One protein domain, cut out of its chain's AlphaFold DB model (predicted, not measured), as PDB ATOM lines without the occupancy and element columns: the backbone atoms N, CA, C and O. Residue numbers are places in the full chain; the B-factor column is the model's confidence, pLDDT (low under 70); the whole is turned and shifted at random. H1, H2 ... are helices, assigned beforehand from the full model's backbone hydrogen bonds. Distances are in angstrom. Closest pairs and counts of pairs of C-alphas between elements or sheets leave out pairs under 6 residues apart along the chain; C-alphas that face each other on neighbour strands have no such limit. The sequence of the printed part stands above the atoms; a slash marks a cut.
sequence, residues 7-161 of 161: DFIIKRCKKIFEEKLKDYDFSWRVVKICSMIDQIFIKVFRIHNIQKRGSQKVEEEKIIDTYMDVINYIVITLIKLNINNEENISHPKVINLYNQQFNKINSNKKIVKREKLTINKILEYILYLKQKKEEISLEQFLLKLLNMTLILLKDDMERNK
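This is residues 7 to 161 of the 161 residues of the protein "DUF1599 domain-containing protein" of Blattabacterium sp. (Mastotermes darwiniensis) str. MADAR (UniProt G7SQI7). Four helices, H3, H4, H7 and H6, stand side by side as a four-cornered bundle, and H1 and H5 cross H4 on its side away from H3 and H6. The printed part is all helix: 155 residues with seven named helices, H1 to H7 in order, and no named strand. It is compact, with a radius of gyration of the C-alphas of 15.4 A and spans of 46 by 36 by 28 A.

H4, residues 57 to 82, is the hub, touching four helices. H3, residues 33 to 53, forms a hairpin with it, opposite ways at a shallow tilt of 17 degrees; C-alphas 40 and 70 come closest, 5.5 A. H7, residues 138 to 159, touches H4 at a shallow tilt of 20 degrees, opposite ways, closest at C-alphas 71 and 146, 6.1 A. H6, residues 119 to 131, forms a hairpin with H7, closest at C-alphas 122 and 145, 7.0 A. Residues 41 to 48 of H3 touch H6, closest at C-alphas 48 and 119, 6.0 A. H3 and H7 are apart, as are H4 and H6. H1, residues 7 to 24, touches H4 with residues 12 to 17 alone, closest at C-alphas 13 and 68, 5.3 A, only just about perpendicular at 73 degrees. H5, residues 91 to 107, touches H4 with residues 94 to 101 alone, about perpendicular at 81 degrees; C-alphas 75 and 98 are closest, 6.5 A. H2, residues 27 to 30, is close to H4 but not clearly touching, with C-alphas 29 and 80 closest, 7.0 A. Every O i to N i+4 pair is within hydrogen-bond range in H1, H3, H4, H6 and H7, against 11 of 13 in H5; H2 is too short for such a pair.

H1 begins at C-alpha 7, (-51.345, -8.233, -9.798), and H7 ends at C-alpha 159, (-46.808, 7.797, -3.050). H4 measures 38.4 A, H7 31.4 A and H3 30.7 A.

The C-alphas farthest apart, of Gly 54 and Asn 88, are 46.9 A apart. The printed part has no cut. The link from H5 to H6 is long; pLDDT is under 70 in 20 residues, among them 106 to 115.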
ATOM      1  N   ASP A   7     -50.651  -7.662  -8.636       89.44
ATOM      2  CA  ASP A   7     -51.345  -8.233  -9.798       89.44
ATOM      3  C   ASP A   7     -51.786  -7.162 -10.805       89.44
ATOM      4  O   ASP A   7     -51.700  -7.365 -12.018       89.44
ATOM      5  N   PHE A   8     -52.214  -5.989 -10.323       91.56
ATOM      6  CA  PHE A   8     -52.553  -4.859 -11.187       91.56
ATOM      7  C   PHE A   8     -51.327  -4.350 -11.957       91.56
ATOM      8  O   PHE A   8     -51.410  -4.118 -13.165       91.56
ATOM      9  N   ILE A   9     -50.180  -4.223 -11.283       92.94
ATOM     10  CA  ILE A   9     -48.910  -3.818 -11.905       92.94
ATOM     11  C   ILE A   9     -48.475  -4.846 -12.954       92.94
ATOM     12  O   ILE A   9     -48.161  -4.471 -14.085       92.94
ATOM     13  N   ILE A  10     -48.515  -6.137 -12.614       94.38
ATOM     14  CA  ILE A  10     -48.166  -7.231 -13.529       94.38
ATOM     15  C   ILE A  10     -49.058  -7.189 -14.772       94.38
ATOM     16  O   ILE A  10     -48.555  -7.294 -15.889       94.38
ATOM     17  N   LYS A  11     -50.369  -6.966 -14.614       95.19
ATOM     18  CA  LYS A  11     -51.301  -6.850 -15.746       95.19
ATOM     19  C   LYS A  11     -50.940  -5.690 -16.681       95.19
ATOM     20  O   LYS A  11     -51.029  -5.849 -17.897       95.19
ATOM     21  N   ARG A  12     -50.512  -4.541 -16.143       95.50
ATOM     22  CA  ARG A  12     -50.046  -3.403 -16.959       95.50
ATOM     23  C   ARG A  12     -48.743  -3.722 -17.692       95.50
ATOM     24  O   ARG A  12     -48.672  -3.497 -18.896       95.50
ATOM     25  N   CYS A  13     -47.763  -4.305 -16.999       96.81
ATOM     26  CA  CYS A  13     -46.494  -4.719 -17.607       96.81
ATOM     27  C   CYS A  13     -46.726  -5.725 -18.742       96.81
ATOM     28  O   CYS A  13     -46.168  -5.569 -19.828       96.81
ATOM     29  N   LYS A  14     -47.611  -6.704 -18.513       96.88
ATOM     30  CA  LYS A  14     -47.998  -7.718 -19.496       96.88
ATOM     31  C   LYS A  14     -48.632  -7.109 -20.741       96.88
ATOM     32  O   LYS A  14     -48.287  -7.522 -21.838       96.88
ATOM     33  N   LYS A  15     -49.518  -6.120 -20.589       97.00
ATOM     34  CA  LYS A  15     -50.132  -5.439 -21.738       97.00
ATOM     35  C   LYS A  15     -49.067  -4.792 -22.632       97.00
ATOM     36  O   LYS A  15     -49.061  -5.029 -23.834       97.00
ATOM     37  N   ILE A  16     -48.132  -4.050 -22.031       96.06
ATOM     38  CA  ILE A  16     -47.007  -3.433 -22.754       96.06
ATOM     39  C   ILE A  16     -46.146  -4.517 -23.417       96.06
ATOM     40  O   ILE A  16     -45.735  -4.376 -24.565       96.06
ATOM     41  N   PHE A  17     -45.889  -5.620 -22.712       96.81
ATOM     42  CA  PHE A  17     -45.130  -6.741 -23.253       96.81
ATOM     43  C   PHE A  17     -45.813  -7.381 -24.468       96.81
ATOM     44  O   PHE A  17     -45.146  -7.628 -25.465       96.81
ATOM     45  N   GLU A  18     -47.125  -7.618 -24.416       96.50
ATOM     46  CA  GLU A  18     -47.911  -8.183 -25.521       96.50
ATOM     47  C   GLU A  18     -47.934  -7.264 -26.746       96.50
ATOM     48  O   GLU A  18     -47.830  -7.747 -27.871       96.50
ATOM     49  N   GLU A  19     -48.043  -5.950 -26.542       96.12
ATOM     50  CA  GLU A  19     -47.933  -4.957 -27.617       96.12
ATOM     51  C   GLU A  19     -46.543  -5.024 -28.268       96.12
ATOM     52  O   GLU A  19     -46.430  -5.235 -29.473       96.12
ATOM     53  N   LYS A  20     -45.472  -4.991 -27.466       94.19
ATOM     54  CA  LYS A  20     -44.092  -5.086 -27.973       94.19
ATOM     55  C   LYS A  20     -43.780  -6.426 -28.634       94.19
ATOM     56  O   LYS A  20     -43.015  -6.459 -29.594       94.19
ATOM     57  N   LEU A  21     -44.351  -7.520 -28.140       94.75
ATOM     58  CA  LEU A  21     -44.183  -8.846 -28.730       94.75
ATOM     59  C   LEU A  21     -44.815  -8.914 -30.127       94.75
ATOM     60  O   LEU A  21     -44.280  -9.594 -30.991       94.75
ATOM     61  N   LYS A  22     -45.910  -8.189 -30.380       93.69
ATOM     62  CA  LYS A  22     -46.485  -8.074 -31.731       93.69
ATOM     63  C   LYS A  22     -45.600  -7.248 -32.659       93.69
ATOM     64  O   LYS A  22     -45.408  -7.643 -33.801       93.69
ATOM     65  N   ASP A  23     -45.047  -6.145 -32.156       93.31
ATOM     66  CA  ASP A  23     -44.250  -5.211 -32.960       93.31
ATOM     67  C   ASP A  23     -42.868  -5.768 -33.338       93.31
ATOM     68  O   ASP A  23     -42.379  -5.545 -34.443       93.31
ATOM     69  N   TYR A  24     -42.215  -6.469 -32.406       90.25
ATOM     70  CA  TYR A  24     -40.806  -6.867 -32.522       90.25
ATOM     71  C   TYR A  24     -40.580  -8.380 -32.474       90.25
ATOM     72  O   TYR A  24     -39.424  -8.821 -32.467       90.25
ATOM     73  N   ASP A  25     -41.660  -9.161 -32.399       92.00
ATOM     74  CA  ASP A  25     -41.650 -10.620 -32.322       92.00
ATOM     75  C   ASP A  25     -40.592 -11.136 -31.321       92.00
ATOM     76  O   ASP A  25     -40.419 -10.602 -30.218       92.00
ATOM     77  N   PHE A  26     -39.820 -12.153 -31.695       92.69
ATOM     78  CA  PHE A  26     -38.788 -12.741 -30.848       92.69
ATOM     79  C   PHE A  26     -37.398 -12.116 -31.020       92.69
ATOM     80  O   PHE A  26     -36.391 -12.777 -30.756       92.69
ATOM     81  N   SER A  27     -37.309 -10.848 -31.436       92.00
ATOM     82  CA  SER A  27     -36.037 -10.128 -31.657       92.00
ATOM     83  C   SER A  27     -35.068 -10.187 -30.469       92.00
ATOM     84  O   SER A  27     -33.853 -10.258 -30.641       92.00
ATOM     85  N   TRP A  28     -35.573 -10.254 -29.239       91.88
ATOM     86  CA  TRP A  28     -34.758 -10.411 -28.032       91.88
ATOM     87  C   TRP A  28     -33.920 -11.706 -28.017       91.88
ATOM     88  O   TRP A  28     -32.932 -11.785 -27.287       91.88
ATOM     89  N   ARG A  29     -34.238 -12.719 -28.836       91.44
ATOM     90  CA  ARG A  29     -33.449 -13.958 -28.926       91.44
ATOM     91  C   ARG A  29     -32.027 -13.727 -29.413       91.44
ATOM     92  O   ARG A  29     -31.130 -14.402 -28.911       91.44
ATOM     93  N   VAL A  30     -31.799 -12.787 -30.328       91.00
ATOM     94  CA  VAL A  30     -30.446 -12.513 -30.845       91.00
ATOM     95  C   VAL A  30     -29.612 -11.661 -29.882       91.00
ATOM     96  O   VAL A  30     -28.390 -11.598 -29.992       91.00
ATOM     97  N   VAL A  31     -30.255 -11.037 -28.891       92.56
ATOM     98  CA  VAL A  31     -29.590 -10.185 -27.903       92.56
ATOM     99  C   VAL A  31     -28.886 -11.051 -26.861       92.56
ATOM    100  O   VAL A  31     -29.476 -11.960 -26.277       92.56
ATOM    101  N   LYS A  32     -27.607 -10.764 -26.597       93.06
ATOM    102  CA  LYS A  32     -26.827 -11.449 -25.557       93.06
ATOM    103  C   LYS A  32     -27.373 -11.112 -24.168       93.06
ATOM    104  O   LYS A  32     -27.761  -9.977 -23.906       93.06
ATOM    105  N   ILE A  33     -27.315 -12.073 -23.246       92.12
ATOM    106  CA  ILE A  33     -27.785 -11.889 -21.861       92.12
ATOM    107  C   ILE A  33     -27.069 -10.714 -21.176       92.12
ATOM    108  O   ILE A  33     -27.727  -9.878 -20.568       92.12
ATOM    109  N   CYS A  34     -25.746 -10.585 -21.338       91.69
ATOM    110  CA  CYS A  34     -24.995  -9.440 -20.804       91.69
ATOM    111  C   CYS A  34     -25.572  -8.098 -21.283       91.69
ATOM    112  O   CYS A  34     -25.760  -7.196 -20.473       91.69
ATOM    113  N   SER A  35     -25.933  -7.998 -22.566       94.94
ATOM    114  CA  SER A  35     -26.540  -6.793 -23.136       94.94
ATOM    115  C   SER A  35     -27.935  -6.523 -22.567       94.94
ATOM    116  O   SER A  35     -28.281  -5.367 -22.349       94.94
ATOM    117  N   MET A  36     -28.731  -7.557 -22.270       94.94
ATOM    118  CA  MET A  36     -30.016  -7.373 -21.579       94.94
ATOM    119  C   MET A  36     -29.823  -6.810 -20.166       94.94
ATOM    120  O   MET A  36     -30.549  -5.902 -19.766       94.94
ATOM    121  N   ILE A  37     -28.814  -7.290 -19.434       94.75
ATOM    122  CA  ILE A  37     -28.470  -6.764 -18.103       94.75
ATOM    123  C   ILE A  37     -28.008  -5.306 -18.185       94.75
ATOM    124  O   ILE A  37     -28.379  -4.501 -17.332       94.75
ATOM    125  N   ASP A  38     -27.256  -4.937 -19.222       94.75
ATOM    126  CA  ASP A  38     -26.875  -3.542 -19.456       94.75
ATOM    127  C   ASP A  38     -28.097  -2.655 -19.741       94.75
ATOM    128  O   ASP A  38     -28.205  -1.567 -19.180       94.75
ATOM    129  N   GLN A  39     -29.064  -3.130 -20.534       96.19
ATOM    130  CA  GLN A  39     -30.319  -2.404 -20.782       96.19
ATOM    131  C   GLN A  39     -31.135  -2.201 -19.499       96.19
ATOM    132  O   GLN A  39     -31.652  -1.107 -19.260       96.19
ATOM    133  N   ILE A  40     -31.204  -3.225 -18.641       97.25
ATOM    134  CA  ILE A  40     -31.820  -3.124 -17.312       97.25
ATOM    135  C   ILE A  40     -31.106  -2.046 -16.488       97.25
ATOM    136  O   ILE A  40     -31.755  -1.140 -15.968       97.25
ATOM    137  N   PHE A  41     -29.772  -2.093 -16.418       96.69
ATOM    138  CA  PHE A  41     -28.974  -1.115 -15.679       96.69
ATOM    139  C   PHE A  41     -29.214   0.322 -16.162       96.69
ATOM    140  O   PHE A  41     -29.479   1.199 -15.342       96.69
ATOM    141  N   ILE A  42     -29.181   0.568 -17.475       96.25
ATOM    142  CA  ILE A  42     -29.383   1.902 -18.064       96.25
ATOM    143  C   ILE A  42     -30.754   2.472 -17.678       96.25
ATOM    144  O   ILE A  42     -30.859   3.639 -17.296       96.25
ATOM    145  N   LYS A  43     -31.808   1.652 -17.741       96.12
ATOM    146  CA  LYS A  43     -33.169   2.077 -17.384       96.12
ATOM    147  C   LYS A  43     -33.318   2.350 -15.886       96.12
ATOM    148  O   LYS A  43     -33.888   3.371 -15.512       96.12
ATOM    149  N   VAL A  44     -32.749   1.507 -15.024       96.56
ATOM    150  CA  VAL A  44     -32.735   1.748 -13.569       96.56
ATOM    151  C   VAL A  44     -31.940   3.020 -13.239       96.56
ATOM    152  O   VAL A  44     -32.385   3.848 -12.446       96.56
ATOM    153  N   PHE A  45     -30.796   3.234 -13.892       95.25
ATOM    154  CA  PHE A  45     -29.974   4.428 -13.695       95.25
ATOM    155  C   PHE A  45     -30.682   5.704 -14.167       95.25
ATOM    156  O   PHE A  45     -30.563   6.758 -13.543       95.25
ATOM    157  N   ARG A  46     -31.486   5.614 -15.232       94.12
ATOM    158  CA  ARG A  46     -32.373   6.704 -15.654       94.12
ATOM    159  C   ARG A  46     -33.365   7.078 -14.551       94.12
ATOM    160  O   ARG A  46     -33.472   8.263 -14.252       94.12
ATOM    161  N   ILE A  47     -34.043   6.103 -13.938       93.38
ATOM    162  CA  ILE A  47     -34.977   6.363 -12.826       93.38
ATOM    163  C   ILE A  47     -34.251   7.082 -11.684       93.38
ATOM    164  O   ILE A  47     -34.713   8.124 -11.224       93.38
ATOM    165  N   HIS A  48     -33.072   6.587 -11.296       93.31
ATOM    166  CA  HIS A  48     -32.231   7.223 -10.278       93.31
ATOM    167  C   HIS A  48     -31.917   8.691 -10.600       93.31
ATOM    168  O   HIS A  48     -32.081   9.562  -9.747       93.31
ATOM    169  N   ASN A  49     -31.497   8.983 -11.833       91.62
ATOM    170  CA  ASN A  49     -31.154  10.346 -12.236       91.62
ATOM    171  C   ASN A  49     -32.352  11.297 -12.203       91.62
ATOM    172  O   ASN A  49     -32.186  12.447 -11.806       91.62
ATOM    173  N   ILE A  50     -33.535  10.836 -12.617       89.94
ATOM    174  CA  ILE A  50     -34.748  11.662 -12.584       89.94
ATOM    175  C   ILE A  50     -35.152  11.922 -11.125       89.94
ATOM    176  O   ILE A  50     -35.322  13.076 -10.743       89.94
ATOM    177  N   GLN A  51     -35.186  10.887 -10.277       88.56
ATOM    178  CA  GLN A  51     -35.508  11.042  -8.851       88.56
ATOM    179  C   GLN A  51     -34.528  11.982  -8.125       88.56
ATOM    180  O   GLN A  51     -34.940  12.765  -7.273       88.56
ATOM    181  N   LYS A  52     -33.237  11.958  -8.484       88.19
ATOM    182  CA  LYS A  52     -32.216  12.840  -7.897       88.19
ATOM    183  C   LYS A  52     -32.381  14.314  -8.287       88.19
ATOM    184  O   LYS A  52     -31.988  15.185  -7.516       88.19
ATOM    185  N   ARG A  53     -32.908  14.606  -9.479       84.81
ATOM    186  CA  ARG A  53     -33.043  15.979 -10.002       84.81
ATOM    187  C   ARG A  53     -34.266  16.725  -9.456       84.81
ATOM    188  O   ARG A  53     -34.354  17.927  -9.676       84.81
ATOM    189  N   GLY A  54     -35.141  16.041  -8.714       73.44
ATOM    190  CA  GLY A  54     -36.427  16.575  -8.272       73.44
ATOM    191  C   GLY A  54     -37.415  16.564  -9.435       73.44
ATOM    192  O   GLY A  54     -37.338  17.407 -10.323       73.44
ATOM    193  N   SER A  55     -38.305  15.572  -9.460       66.88
ATOM    194  CA  SER A  55     -39.193  15.332 -10.597       66.88
ATOM    195  C   SER A  55     -40.485  16.142 -10.536       66.88
ATOM    196  O   SER A  55     -41.039  16.382  -9.466       66.88
ATOM    197  N   GLN A  56     -40.995  16.519 -11.708       68.38
ATOM    198  CA  GLN A  56     -42.361  17.026 -11.891       68.38
ATOM    199  C   GLN A  56     -43.309  15.873 -12.273       68.38
ATOM    200  O   GLN A  56     -42.858  14.842 -12.765       68.38
ATOM    201  N   LYS A  57     -44.632  16.056 -12.149       71.50
ATOM    202  CA  LYS A  57     -45.643  15.007 -12.434       71.50
ATOM    203  C   LYS A  57     -45.465  14.285 -13.781       71.50
ATOM    204  O   LYS A  57     -45.580  13.067 -13.850       71.50
ATOM    205  N   VAL A  58     -45.125  15.012 -14.851       73.69
ATOM    206  CA  VAL A  58     -44.881  14.420 -16.185       73.69
ATOM    207  C   VAL A  58     -43.664  13.486 -16.186       73.69
ATOM    208  O   VAL A  58     -43.602  12.518 -16.944       73.69
ATOM    209  N   GLU A  59     -42.663  13.765 -15.357       79.38
ATOM    210  CA  GLU A  59     -41.491  12.906 -15.206       79.38
ATOM    211  C   GLU A  59     -41.792  11.672 -14.352       79.38
ATOM    212  O   GLU A  59     -41.241  10.608 -14.627       79.38
ATOM    213  N   GLU A  60     -42.703  11.773 -13.380       77.44
ATOM    214  CA  GLU A  60     -43.160  10.638 -12.566       77.44
ATOM    215  C   GLU A  60     -43.903   9.588 -13.401       77.44
ATOM    216  O   GLU A  60     -43.616   8.397 -13.280       77.44
ATOM    217  N   GLU A  61     -44.792  10.004 -14.308       78.75
ATOM    218  CA  GLU A  61     -45.448   9.083 -15.250       78.75
ATOM    219  C   GLU A  61     -44.416   8.356 -16.127       78.75
ATOM    220  O   GLU A  61     -44.446   7.131 -16.264       78.75
ATOM    221  N   LYS A  62     -43.411   9.087 -16.624       85.38
ATOM    222  CA  LYS A  62     -42.303   8.505 -17.401       85.38
ATOM    223  C   LYS A  62     -41.428   7.562 -16.569       85.38
ATOM    224  O   LYS A  62     -40.863   6.613 -17.121       85.38
ATOM    225  N   ILE A  63     -41.272   7.809 -15.266       91.12
ATOM    226  CA  ILE A  63     -40.578   6.898 -14.346       91.12
ATOM    227  C   ILE A  63     -41.363   5.589 -14.224       91.12
ATOM    228  O   ILE A  63     -40.765   4.522 -14.365       91.12
ATOM    229  N   ILE A  64     -42.680   5.661 -14.010       92.56
ATOM    230  CA  ILE A  64     -43.563   4.491 -13.889       92.56
ATOM    231  C   ILE A  64     -43.470   3.608 -15.143       92.56
ATOM    232  O   ILE A  64     -43.281   2.397 -15.026       92.56
ATOM    233  N   ASP A  65     -43.501   4.202 -16.337       93.25
ATOM    234  CA  ASP A  65     -43.319   3.461 -17.592       93.25
ATOM    235  C   ASP A  65     -41.918   2.836 -17.692       93.25
ATOM    236  O   ASP A  65     -41.767   1.674 -18.077       93.25
ATOM    237  N   THR A  66     -40.883   3.565 -17.261       95.12
ATOM    238  CA  THR A  66     -39.506   3.045 -17.234       95.12
ATOM    239  C   THR A  66     -39.375   1.851 -16.278       95.12
ATOM    240  O   THR A  66     -38.656   0.901 -16.589       95.12
ATOM    241  N   TYR A  67     -40.080   1.842 -15.143       96.00
ATOM    242  CA  TYR A  67     -40.134   0.674 -14.257       96.00
ATOM    243  C   TYR A  67     -40.786  -0.536 -14.933       96.00
ATOM    244  O   TYR A  67     -40.270  -1.649 -14.807       96.00
ATOM    245  N   MET A  68     -41.896  -0.341 -15.651       96.38
ATOM    246  CA  MET A  68     -42.569  -1.434 -16.367       96.38
ATOM    247  C   MET A  68     -41.677  -2.018 -17.465       96.38
ATOM    248  O   MET A  68     -41.604  -3.239 -17.616       96.38
ATOM    249  N   ASP A  69     -40.920  -1.170 -18.165       96.56
ATOM    250  CA  ASP A  69     -39.876  -1.625 -19.079       96.56
ATOM    251  C   ASP A  69     -38.823  -2.470 -18.353       96.56
ATOM    252  O   ASP A  69     -38.511  -3.567 -18.804       96.56
ATOM    253  N   VAL A  70     -38.279  -1.997 -17.224       97.88
ATOM    254  CA  VAL A  70     -37.285  -2.754 -16.438       97.88
ATOM    255  C   VAL A  70     -37.824  -4.138 -16.074       97.88
ATOM    256  O   VAL A  70     -37.140  -5.136 -16.302       97.88
ATOM    257  N   ILE A  71     -39.060  -4.211 -15.575       97.94
ATOM    258  CA  ILE A  71     -39.745  -5.470 -15.252       97.94
ATOM    259  C   ILE A  71     -39.797  -6.388 -16.480       97.94
ATOM    260  O   ILE A  71     -39.390  -7.547 -16.396       97.94
ATOM    261  N   ASN A  72     -40.227  -5.871 -17.633       97.81
ATOM    262  CA  ASN A  72     -40.328  -6.654 -18.863       97.81
ATOM    263  C   ASN A  72     -38.963  -7.148 -19.361       97.81
ATOM    264  O   ASN A  72     -38.846  -8.311 -19.742       97.81
ATOM    265  N   TYR A  73     -37.910  -6.330 -19.294       97.44
ATOM    266  CA  TYR A  73     -36.556  -6.762 -19.653       97.44
ATOM    267  C   TYR A  73     -36.035  -7.862 -18.720       97.44
ATOM    268  O   TYR A  73     -35.417  -8.821 -19.193       97.44
ATOM    269  N   ILE A  74     -36.307  -7.778 -17.413       97.56
ATOM    270  CA  ILE A  74     -35.935  -8.837 -16.463       97.56
ATOM    271  C   ILE A  74     -36.661 -10.144 -16.810       97.56
ATOM    272  O   ILE A  74     -36.021 -11.192 -16.899       97.56
ATOM    273  N   VAL A  75     -37.974 -10.089 -17.063       96.81
ATOM    274  CA  VAL A  75     -38.772 -11.274 -17.417       96.81
ATOM    275  C   VAL A  75     -38.315 -11.883 -18.742       96.81
ATOM    276  O   VAL A  75     -38.133 -13.094 -18.813       96.81
ATOM    277  N   ILE A  76     -38.051 -11.074 -19.771       95.69
ATOM    278  CA  ILE A  76     -37.503 -11.553 -21.051       95.69
ATOM    279  C   ILE A  76     -36.152 -12.244 -20.837       95.69
ATOM    280  O   ILE A  76     -35.902 -13.302 -21.413       95.69
ATOM    281  N   THR A  77     -35.296 -11.690 -19.976       95.69
ATOM    282  CA  THR A  77     -33.994 -12.294 -19.658       95.69
ATOM    283  C   THR A  77     -34.172 -13.650 -18.968       95.69
ATOM    284  O   THR A  77     -33.516 -14.618 -19.348       95.69
ATOM    285  N   LEU A  78     -35.103 -13.756 -18.013       95.00
ATOM    286  CA  LEU A  78     -35.467 -15.019 -17.354       95.00
ATOM    287  C   LEU A  78     -36.022 -16.055 -18.341       95.00
ATOM    288  O   LEU A  78     -35.646 -17.224 -18.289       95.00
ATOM    289  N   ILE A  79     -36.895 -15.639 -19.259       94.12
ATOM    290  CA  ILE A  79     -37.425 -16.504 -20.320       94.12
ATOM    291  C   ILE A  79     -36.276 -17.015 -21.196       94.12
ATOM    292  O   ILE A  79     -36.174 -18.215 -21.443       94.12
ATOM    293  N   LYS A  80     -35.375 -16.124 -21.623       92.94
ATOM    294  CA  LYS A  80     -34.231 -16.475 -22.469       92.94
ATOM    295  C   LYS A  80     -33.288 -17.479 -21.801       92.94
ATOM    296  O   LYS A  80     -32.783 -18.356 -22.496       92.94
ATOM    297  N   LEU A  81     -33.067 -17.369 -20.488       90.88
ATOM    298  CA  LEU A  81     -32.261 -18.332 -19.727       90.88
ATOM    299  C   LEU A  81     -32.864 -19.740 -19.731       90.88
ATOM    300  O   LEU A  81     -32.124 -20.715 -19.778       90.88
ATOM    301  N   ASN A  82     -34.194 -19.841 -19.724       85.88
ATOM    302  CA  ASN A  82     -34.894 -21.118 -19.592       85.88
ATOM    303  C   ASN A  82     -35.181 -21.809 -20.933       85.88
ATOM    304  O   ASN A  82     -35.340 -23.021 -20.963       85.88
ATOM    305  N   ILE A  83     -35.250 -21.060 -22.040       84.25
ATOM    306  CA  ILE A  83     -35.636 -21.591 -23.363       84.25
ATOM    307  C   ILE A  83     -34.491 -22.329 -24.091       84.25
ATOM    308  O   ILE A  83     -34.735 -22.930 -25.124       84.25
ATOM    309  N   ASN A  84     -33.250 -22.307 -23.593       66.56
ATOM    310  CA  ASN A  84     -32.103 -23.094 -24.088       66.56
ATOM    311  C   ASN A  84     -32.067 -23.376 -25.619       66.56
ATOM    312  O   ASN A  84     -31.945 -24.512 -26.063       66.56
ATOM    313  N   ASN A  85     -32.185 -22.316 -26.427       66.44
ATOM    314  CA  ASN A  85     -32.195 -22.334 -27.900       66.44
ATOM    315  C   ASN A  85     -33.334 -23.102 -28.598       66.44
ATOM    316  O   ASN A  85     -33.233 -23.304 -29.805       66.44
ATOM    317  N   GLU A  86     -34.436 -23.444 -27.924       78.00
ATOM    318  CA  GLU A  86     -35.590 -24.078 -28.576       78.00
ATOM    319  C   GLU A  86     -36.003 -23.333 -29.858       78.00
ATOM    320  O   GLU A  86     -36.242 -22.120 -29.864       78.00
ATOM    321  N   GLU A  87     -36.074 -24.056 -30.972       67.94
ATOM    322  CA  GLU A  87     -36.389 -23.474 -32.279       67.94
ATOM    323  C   GLU A  87     -37.877 -23.111 -32.378       67.94
ATOM    324  O   GLU A  87     -38.223 -22.037 -32.872       67.94
ATOM    325  N   ASN A  88     -38.744 -23.933 -31.777       79.75
ATOM    326  CA  ASN A  88     -40.199 -23.792 -31.822       79.75
ATOM    327  C   ASN A  88     -40.736 -22.972 -30.639       79.75
ATOM    328  O   ASN A  88     -41.222 -23.514 -29.634       79.75
ATOM    329  N   ILE A  89     -40.672 -21.647 -30.773       88.44
ATOM    330  CA  ILE A  89     -41.349 -20.718 -29.864       88.44
ATOM    331  C   ILE A  89     -42.514 -20.024 -30.573       88.44
ATOM    332  O   ILE A  89     -42.450 -19.711 -31.756       88.44
ATOM    333  N   SER A  90     -43.598 -19.797 -29.837       92.94
ATOM    334  CA  SER A  90     -44.805 -19.132 -30.331       92.94
ATOM    335  C   SER A  90     -45.229 -18.036 -29.358       92.94
ATOM    336  O   SER A  90     -44.874 -18.080 -28.175       92.94
ATOM    337  N   HIS A  91     -46.006 -17.058 -29.835       94.00
ATOM    338  CA  HIS A  91     -46.517 -15.977 -28.987       94.00
ATOM    339  C   HIS A  91     -47.248 -16.535 -27.752       94.00
ATOM    340  O   HIS A  91     -46.847 -16.187 -26.642       94.00
ATOM    341  N   PRO A  92     -48.208 -17.481 -27.874       94.25
ATOM    342  CA  PRO A  92     -48.882 -18.061 -26.707       94.25
ATOM    343  C   PRO A  92     -47.925 -18.722 -25.709       94.25
ATOM    344  O   PRO A  92     -48.102 -18.585 -24.497       94.25
ATOM    345  N   LYS A  93     -46.885 -19.408 -26.200       93.44
ATOM    346  CA  LYS A  93     -45.877 -20.044 -25.344       93.44
ATOM    347  C   LYS A  93     -45.068 -19.004 -24.575       93.44
ATOM    348  O   LYS A  93     -44.910 -19.141 -23.365       93.44
ATOM    349  N   VAL A  94     -44.618 -17.939 -25.238       94.31
ATOM    350  CA  VAL A  94     -43.895 -16.835 -24.588       94.31
ATOM    351  C   VAL A  94     -44.776 -16.130 -23.554       94.31
ATOM    352  O   VAL A  94     -44.312 -15.873 -22.445       94.31
ATOM    353  N   ILE A  95     -46.058 -15.899 -23.851       95.19
ATOM    354  CA  ILE A  95     -47.005 -15.331 -22.880       95.19
ATOM    355  C   ILE A  95     -47.209 -16.258 -21.674       95.19
ATOM    356  O   ILE A  95     -47.310 -15.777 -20.544       95.19
ATOM    357  N   ASN A  96     -47.251 -17.578 -21.869       94.50
ATOM    358  CA  ASN A  96     -47.320 -18.527 -20.758       94.50
ATOM    359  C   ASN A  96     -46.050 -18.457 -19.893       94.50
ATOM    360  O   ASN A  96     -46.138 -18.239 -18.684       94.50
ATOM    361  N   LEU A  97     -44.870 -18.530 -20.518       94.12
ATOM    362  CA  LEU A  97     -43.577 -18.427 -19.834       94.12
ATOM    363  C   LEU A  97     -43.419 -17.105 -19.074       94.12
ATOM    364  O   LEU A  97     -42.858 -17.104 -17.978       94.12
ATOM    365  N   TYR A  98     -43.948 -16.005 -19.616       95.50
ATOM    366  CA  TYR A  98     -44.018 -14.709 -18.943       95.50
ATOM    367  C   TYR A  98     -44.795 -14.812 -17.627       95.50
ATOM    368  O   TYR A  98     -44.258 -14.477 -16.573       95.50
ATOM    369  N   ASN A  99     -46.021 -15.353 -17.654       94.44
ATOM    370  CA  ASN A  99     -46.840 -15.506 -16.444       94.44
ATOM    371  C   ASN A  99     -46.163 -16.430 -15.414       94.44
ATOM    372  O   ASN A  99     -46.198 -16.158 -14.213       94.44
ATOM    373  N   GLN A 100     -45.497 -17.493 -15.874       92.81
ATOM    374  CA  GLN A 100     -44.784 -18.427 -14.999       92.81
ATOM    375  C   GLN A 100     -43.662 -17.758 -14.193       92.81
ATOM    376  O   GLN A 100     -43.447 -18.144 -13.042       92.81
ATOM    377  N   GLN A 101     -42.974 -16.743 -14.735       92.88
ATOM    378  CA  GLN A 101     -41.909 -16.060 -13.984       92.88
ATOM    379  C   GLN A 101     -42.447 -15.346 -12.736       92.88
ATOM    380  O   GLN A 101     -41.797 -15.360 -11.692       92.88
ATOM    381  N   PHE A 102     -43.658 -14.786 -12.792       90.25
ATOM    382  CA  PHE A 102     -44.281 -14.148 -11.627       90.25
ATOM    383  C   PHE A 102     -44.765 -15.170 -10.591       90.25
ATOM    384  O   PHE A 102     -44.654 -14.928  -9.388       90.25
ATOM    385  N   ASN A 103     -45.200 -16.357 -11.027       87.81
ATOM    386  CA  ASN A 103     -45.538 -17.452 -10.113       87.81
ATOM    387  C   ASN A 103     -44.318 -17.911  -9.296       87.81
ATOM    388  O   ASN A 103     -44.443 -18.154  -8.097       87.81
ATOM    389  N   LYS A 104     -43.123 -17.952  -9.908       85.94
ATOM    390  CA  LYS A 104     -41.866 -18.281  -9.206       85.94
ATOM    391  C   LYS A 104     -41.543 -17.299  -8.071       85.94
ATOM    392  O   LYS A 104     -40.961 -17.697  -7.064       85.94
ATOM    393  N   ILE A 105     -41.929 -16.029  -8.204       80.25
ATOM    394  CA  ILE A 105     -41.718 -15.009  -7.163       80.25
ATOM    395  C   ILE A 105     -42.695 -15.191  -6.006       80.25
ATOM    396  O   ILE A 105     -42.285 -15.125  -4.847       80.25
ATOM    397  N   ASN A 106     -43.964 -15.471  -6.303       67.31
ATOM    398  CA  ASN A 106     -45.001 -15.653  -5.286       67.31
ATOM    399  C   ASN A 106     -44.726 -16.841  -4.347       67.31
ATOM    400  O   ASN A 106     -45.136 -16.802  -3.185       67.31
ATOM    401  N   SER A 107     -43.991 -17.854  -4.814       57.19
ATOM    402  CA  SER A 107     -43.526 -18.984  -3.996       57.19
ATOM    403  C   SER A 107     -42.317 -18.642  -3.110       57.19
ATOM    404  O   SER A 107     -42.113 -19.267  -2.073       57.19
ATOM    405  N   ASN A 108     -41.543 -17.611  -3.460       51.44
ATOM    406  CA  ASN A 108     -40.327 -17.184  -2.759       51.44
ATOM    407  C   ASN A 108     -40.583 -16.047  -1.751       51.44
ATOM    408  O   ASN A 108     -39.757 -15.145  -1.593       51.44
ATOM    409  N   LYS A 109     -41.703 -16.104  -1.010       52.09
ATOM    410  CA  LYS A 109     -42.090 -15.170   0.074       52.09
ATOM    411  C   LYS A 109     -41.157 -15.203   1.303       52.09
ATOM    412  O   LYS A 109     -41.610 -15.095   2.443       52.09
ATOM    413  N   LYS A 110     -39.835 -15.287   1.124       46.91
ATOM    414  CA  LYS A 110     -38.887 -14.861   2.159       46.91
ATOM    415  C   LYS A 110     -38.929 -13.338   2.234       46.91
ATOM    416  O   LYS A 110     -38.210 -12.632   1.538       46.91
ATOM    417  N   ILE A 111     -39.862 -12.896   3.073       42.44
ATOM    418  CA  ILE A 111     -40.004 -11.599   3.730       42.44
ATOM    419  C   ILE A 111     -38.719 -10.775   3.587       42.44
ATOM    420  O   ILE A 111     -37.741 -10.987   4.309       42.44
ATOM    421  N   VAL A 112     -38.724  -9.821   2.653       49.25
ATOM    422  CA  VAL A 112     -37.748  -8.732   2.657       49.25
ATOM    423  C   VAL A 112     -38.023  -7.952   3.944       49.25
ATOM    424  O   VAL A 112     -39.027  -7.252   4.062       49.25
ATOM    425  N   LYS A 113     -37.192  -8.167   4.969       45.56
ATOM    426  CA  LYS A 113     -37.264  -7.436   6.238       45.56
ATOM    427  C   LYS A 113     -37.139  -5.937   5.957       45.56
ATOM    428  O   LYS A 113     -36.105  -5.533   5.447       45.56
ATOM    429  N   ARG A 114     -38.189  -5.183   6.321       44.84
ATOM    430  CA  ARG A 114     -38.313  -3.808   6.886       44.84
ATOM    431  C   ARG A 114     -37.289  -2.700   6.581       44.84
ATOM    432  O   ARG A 114     -37.413  -1.619   7.146       44.84
ATOM    433  N   GLU A 115     -36.322  -2.889   5.708       55.88
ATOM    434  CA  GLU A 115     -35.520  -1.793   5.195       55.88
ATOM    435  C   GLU A 115     -36.243  -1.199   3.988       55.88
ATOM    436  O   GLU A 115     -36.600  -1.921   3.056       55.88
ATOM    437  N   LYS A 116     -36.468   0.119   4.004       71.69
ATOM    438  CA  LYS A 116     -37.110   0.824   2.893       71.69
ATOM    439  C   LYS A 116     -36.316   0.544   1.614       71.69
ATOM    440  O   LYS A 116     -35.109   0.804   1.551       71.69
ATOM    441  N   LEU A 117     -36.981  -0.049   0.630       85.88
ATOM    442  CA  LEU A 117     -36.389  -0.312  -0.671       85.88
ATOM    443  C   LEU A 117     -36.290   1.008  -1.442       85.88
ATOM    444  O   LEU A 117     -37.187   1.846  -1.368       85.88
ATOM    445  N   THR A 118     -35.186   1.212  -2.154       91.38
ATOM    446  CA  THR A 118     -34.937   2.416  -2.956       91.38
ATOM    447  C   THR A 118     -34.335   2.027  -4.298       91.38
ATOM    448  O   THR A 118     -33.795   0.927  -4.448       91.38
ATOM    449  N   ILE A 119     -34.380   2.937  -5.272       93.06
ATOM    450  CA  ILE A 119     -33.764   2.696  -6.581       93.06
ATOM    451  C   ILE A 119     -32.248   2.466  -6.464       93.06
ATOM    452  O   ILE A 119     -31.692   1.656  -7.200       93.06
ATOM    453  N   ASN A 120     -31.590   3.093  -5.482       93.12
ATOM    454  CA  ASN A 120     -30.159   2.904  -5.218       93.12
ATOM    455  C   ASN A 120     -29.851   1.461  -4.825       93.12
ATOM    456  O   ASN A 120     -28.911   0.885  -5.353       93.12
ATOM    457  N   LYS A 121     -30.695   0.837  -3.995       92.50
ATOM    458  CA  LYS A 121     -30.535  -0.578  -3.633       92.50
ATOM    459  C   LYS A 121     -30.684  -1.505  -4.836       92.50
ATOM    460  O   LYS A 121     -30.004  -2.521  -4.914       92.50
ATOM    461  N   ILE A 122     -31.562  -1.166  -5.784       93.38
ATOM    462  CA  ILE A 122     -31.683  -1.902  -7.050       93.38
ATOM    463  C   ILE A 122     -30.404  -1.731  -7.885       93.38
ATOM    464  O   ILE A 122     -29.877  -2.721  -8.392       93.38
ATOM    465  N   LEU A 123     -29.869  -0.509  -7.992       94.06
ATOM    466  CA  LEU A 123     -28.610  -0.239  -8.698       94.06
ATOM    467  C   LEU A 123     -27.425  -0.985  -8.084       94.06
ATOM    468  O   LEU A 123     -26.707  -1.676  -8.800       94.06
ATOM    469  N   GLU A 124     -27.247  -0.879  -6.771       92.62
ATOM    470  CA  GLU A 124     -26.212  -1.587  -6.016       92.62
ATOM    471  C   GLU A 124     -26.321  -3.096  -6.225       92.62
ATOM    472  O   GLU A 124     -25.315  -3.759  -6.469       92.62
ATOM    473  N   TYR A 125     -27.541  -3.639  -6.227       92.19
ATOM    474  CA  TYR A 125     -27.762  -5.058  -6.478       92.19
ATOM    475  C   TYR A 125     -27.339  -5.472  -7.900       92.19
ATOM    476  O   TYR A 125     -26.662  -6.484  -8.070       92.19
ATOM    477  N   ILE A 126     -27.648  -4.668  -8.924       92.31
ATOM    478  CA  ILE A 126     -27.188  -4.908 -10.306       92.31
ATOM    479  C   ILE A 126     -25.661  -4.815 -10.423       92.31
ATOM    480  O   ILE A 126     -25.041  -5.635 -11.106       92.31
ATOM    481  N   LEU A 127     -25.036  -3.846  -9.752       90.69
ATOM    482  CA  LEU A 127     -23.579  -3.694  -9.738       90.69
ATOM    483  C   LEU A 127     -22.890  -4.860  -9.020       90.69
ATOM    484  O   LEU A 127     -21.866  -5.347  -9.499       90.69
ATOM    485  N   TYR A 128     -23.482  -5.361  -7.935       89.31
ATOM    486  CA  TYR A 128     -22.988  -6.529  -7.212       89.31
ATOM    487  C   TYR A 128     -22.916  -7.772  -8.110       89.31
ATOM    488  O   TYR A 128     -21.877  -8.431  -8.158       89.31
ATOM    489  N   LEU A 129     -23.953  -8.045  -8.918       86.00
ATOM    490  CA  LEU A 129     -23.896  -9.129  -9.909       86.00
ATOM    491  C   LEU A 129     -22.727  -8.948 -10.884       86.00
ATOM    492  O   LEU A 129     -22.037  -9.912 -11.203       86.00
ATOM    493  N   LYS A 130     -22.501  -7.723 -11.377       79.12
ATOM    494  CA  LYS A 130     -21.422  -7.451 -12.340       79.12
ATOM    495  C   LYS A 130     -20.035  -7.764 -11.768       79.12
ATOM    496  O   LYS A 130     -19.166  -8.136 -12.552       79.12
ATOM    497  N   GLN A 131     -19.853  -7.648 -10.451       81.94
ATOM    498  CA  GLN A 131     -18.598  -7.931  -9.744       81.94
ATOM    499  C   GLN A 131     -18.444  -9.405  -9.331       81.94
ATOM    500  O   GLN A 131     -17.325  -9.903  -9.281       81.94
ATOM    501  N   LYS A 132     -19.548 -10.111  -9.045       79.88
ATOM    502  CA  LYS A 132     -19.564 -11.473  -8.474       79.88
ATOM    503  C   LYS A 132     -20.237 -12.512  -9.382       79.88
ATOM    504  O   LYS A 132     -20.952 -13.392  -8.909       79.88
ATOM    505  N   LYS A 133     -20.019 -12.414 -10.699       67.62
ATOM    506  CA  LYS A 133     -20.721 -13.219 -11.723       67.62
ATOM    507  C   LYS A 133     -20.627 -14.739 -11.529       67.62
ATOM    508  O   LYS A 133     -21.541 -15.435 -11.950       67.62
ATOM    509  N   GLU A 134     -19.553 -15.241 -10.925       67.31
ATOM    510  CA  GLU A 134     -19.287 -16.685 -10.798       67.31
ATOM    511  C   GLU A 134     -19.923 -17.323  -9.551       67.31
ATOM    512  O   GLU A 134     -20.145 -18.527  -9.522       67.31
ATOM    513  N   GLU A 135     -20.276 -16.528  -8.536       62.94
ATOM    514  CA  GLU A 135     -20.780 -17.028  -7.245       62.94
ATOM    515  C   GLU A 135     -22.321 -17.086  -7.184       62.94
ATOM    516  O   GLU A 135     -22.897 -17.647  -6.251       62.94
ATOM    517  N   ILE A 136     -23.015 -16.487  -8.160       74.25
ATOM    518  CA  ILE A 136     -24.458 -16.232  -8.092       74.25
ATOM    519  C   ILE A 136     -25.160 -16.840  -9.303       74.25
ATOM    520  O   ILE A 136     -24.890 -16.476 -10.446       74.25
ATOM    521  N   SER A 137     -26.152 -17.698  -9.051       88.00
ATOM    522  CA  SER A 137     -27.077 -18.133 -10.101       88.00
ATOM    523  C   SER A 137     -27.813 -16.926 -10.683       88.00
ATOM    524  O   SER A 137     -28.566 -16.238  -9.984       88.00
ATOM    525  N   LEU A 138     -27.612 -16.678 -11.979       89.62
ATOM    526  CA  LEU A 138     -28.202 -15.533 -12.661       89.62
ATOM    527  C   LEU A 138     -29.739 -15.561 -12.637       89.62
ATOM    528  O   LEU A 138     -30.367 -14.512 -12.516       89.62
ATOM    529  N   GLU A 139     -30.354 -16.745 -12.695       90.62
ATOM    530  CA  GLU A 139     -31.810 -16.878 -12.569       90.62
ATOM    531  C   GLU A 139     -32.293 -16.393 -11.193       90.62
ATOM    532  O   GLU A 139     -33.195 -15.558 -11.111       90.62
ATOM    533  N   GLN A 140     -31.652 -16.844 -10.107       88.88
ATOM    534  CA  GLN A 140     -32.000 -16.426  -8.741       88.88
ATOM    535  C   GLN A 140     -31.798 -14.923  -8.538       88.88
ATOM    536  O   GLN A 140     -32.629 -14.254  -7.916       88.88
ATOM    537  N   PHE A 141     -30.721 -14.380  -9.107       91.81
ATOM    538  CA  PHE A 141     -30.471 -12.947  -9.118       91.81
ATOM    539  C   PHE A 141     -31.614 -12.171  -9.786       91.81
ATOM    540  O   PHE A 141     -32.164 -11.238  -9.199       91.81
ATOM    541  N   LEU A 142     -32.002 -12.569 -11.000       93.94
ATOM    542  CA  LEU A 142     -33.044 -11.889 -11.767       93.94
ATOM    543  C   LEU A 142     -34.420 -12.012 -11.104       93.94
ATOM    544  O   LEU A 142     -35.167 -11.037 -11.091       93.94
ATOM    545  N   LEU A 143     -34.746 -13.154 -10.489       92.38
ATOM    546  CA  LEU A 143     -35.986 -13.318  -9.719       92.38
ATOM    547  C   LEU A 143     -36.039 -12.366  -8.516       92.38
ATOM    548  O   LEU A 143     -37.069 -11.732  -8.269       92.38
ATOM    549  N   LYS A 144     -34.926 -12.213  -7.787       91.31
ATOM    550  CA  LYS A 144     -34.840 -11.258  -6.674       91.31
ATOM    551  C   LYS A 144     -34.924  -9.812  -7.162       91.31
ATOM    552  O   LYS A 144     -35.651  -9.019  -6.565       91.31
ATOM    553  N   LEU A 145     -34.243  -9.484  -8.260       94.06
ATOM    554  CA  LEU A 145     -34.297  -8.161  -8.884       94.06
ATOM    555  C   LEU A 145     -35.719  -7.808  -9.347       94.06
ATOM    556  O   LEU A 145     -36.180  -6.688  -9.117       94.06
ATOM    557  N   LEU A 146     -36.436  -8.765  -9.944       94.94
ATOM    558  CA  LEU A 146     -37.826  -8.602 -10.370       94.94
ATOM    559  C   LEU A 146     -38.741  -8.313  -9.174       94.94
ATOM    560  O   LEU A 146     -39.515  -7.359  -9.213       94.94
ATOM    561  N   ASN A 147     -38.600  -9.072  -8.084       92.00
ATOM    562  CA  ASN A 147     -39.374  -8.849  -6.862       92.00
ATOM    563  C   ASN A 147     -39.101  -7.466  -6.242       92.00
ATOM    564  O   ASN A 147     -40.036  -6.736  -5.917       92.00
ATOM    565  N   MET A 148     -37.827  -7.071  -6.128       92.12
ATOM    566  CA  MET A 148     -37.446  -5.735  -5.650       92.12
ATOM    567  C   MET A 148     -38.075  -4.635  -6.518       92.12
ATOM    568  O   MET A 148     -38.681  -3.700  -6.001       92.12
ATOM    569  N   THR A 149     -37.987  -4.766  -7.840       94.25
ATOM    570  CA  THR A 149     -38.529  -3.767  -8.770       94.25
ATOM    571  C   THR A 149     -40.055  -3.649  -8.667       94.25
ATOM    572  O   THR A 149     -40.569  -2.534  -8.650       94.25
ATOM    573  N   LEU A 150     -40.783  -4.765  -8.524       92.88
ATOM    574  CA  LEU A 150     -42.242  -4.762  -8.342       92.88
ATOM    575  C   LEU A 150     -42.669  -4.067  -7.044       92.88
ATOM    576  O   LEU A 150     -43.600  -3.264  -7.060       92.88
ATOM    577  N   ILE A 151     -41.986  -4.366  -5.934       90.19
ATOM    578  CA  ILE A 151     -42.263  -3.745  -4.631       90.19
ATOM    579  C   ILE A 151     -42.012  -2.238  -4.710       90.19
ATOM    580  O   ILE A 151     -42.862  -1.455  -4.300       90.19
ATOM    581  N   LEU A 152     -40.877  -1.826  -5.283       91.25
ATOM    582  CA  LEU A 152     -40.543  -0.408  -5.381       91.25
ATOM    583  C   LEU A 152     -41.522   0.357  -6.279       91.25
ATOM    584  O   LEU A 152     -41.946   1.447  -5.909       91.25
ATOM    585  N   LEU A 153     -41.919  -0.219  -7.418       92.50
ATOM    586  CA  LEU A 153     -42.924   0.386  -8.292       92.50
ATOM    587  C   LEU A 153     -44.273   0.534  -7.576       92.50
ATOM    588  O   LEU A 153     -44.902   1.583  -7.682       92.50
ATOM    589  N   LYS A 154     -44.714  -0.482  -6.821       90.69
ATOM    590  CA  LYS A 154     -45.939  -0.385  -6.012       90.69
ATOM    591  C   LYS A 154     -45.862   0.797  -5.047       90.69
ATOM    592  O   LYS A 154     -46.777   1.616  -5.027       90.69
ATOM    593  N   ASP A 155     -44.766   0.890  -4.299       87.69
ATOM    594  CA  ASP A 155     -44.556   1.955  -3.323       87.69
ATOM    595  C   ASP A 155     -44.536   3.345  -3.986       87.69
ATOM    596  O   ASP A 155     -45.114   4.285  -3.445       87.69
ATOM    597  N   ASP A 156     -43.896   3.493  -5.151       87.06
ATOM    598  CA  ASP A 156     -43.868   4.757  -5.903       87.06
ATOM    599  C   ASP A 156     -45.258   5.144  -6.432       87.06
ATOM    600  O   ASP A 156     -45.676   6.291  -6.287       87.06
ATOM    601  N   MET A 157     -46.024   4.193  -6.976       87.88
ATOM    602  CA  MET A 157     -47.384   4.470  -7.452       87.88
ATOM    603  C   MET A 157     -48.360   4.815  -6.314       87.88
ATOM    604  O   MET A 157     -49.355   5.498  -6.549       87.88
ATOM    605  N   GLU A 158     -48.120   4.319  -5.097       86.06
ATOM    606  CA  GLU A 158     -48.914   4.657  -3.909       86.06
ATOM    607  C   GLU A 158     -48.539   6.030  -3.330       86.06
ATOM    608  O   GLU A 158     -49.415   6.702  -2.792       86.06
ATOM    609  N   ARG A 159     -47.280   6.467  -3.475       78.94
ATOM    610  CA  ARG A 159     -46.808   7.797  -3.050       78.94
ATOM    611  C   ARG A 159     -47.295   8.943  -3.940       78.94
ATOM    612  O   ARG A 159     -47.462  10.045  -3.432       78.94
ATOM    613  N   ASN A 160     -47.512   8.688  -5.230       69.00
ATOM    614  CA  ASN A 160     -47.857   9.717  -6.224       69.00
ATOM    615  C   ASN A 160     -49.378   9.871  -6.464       69.00
ATOM    616  O   ASN A 160     -49.787  10.461  -7.465       69.00
ATOM    617  N   LYS A 161     -50.220   9.310  -5.585       61.44
ATOM    618  CA  LYS A 161     -51.680   9.522  -5.570       61.44
ATOM    619  C   LYS A 161     -52.057  10.703  -4.691       61.44
ATOM    620  O   LYS A 161     -52.973  11.441  -5.110       61.44
TER     621      LYS A 161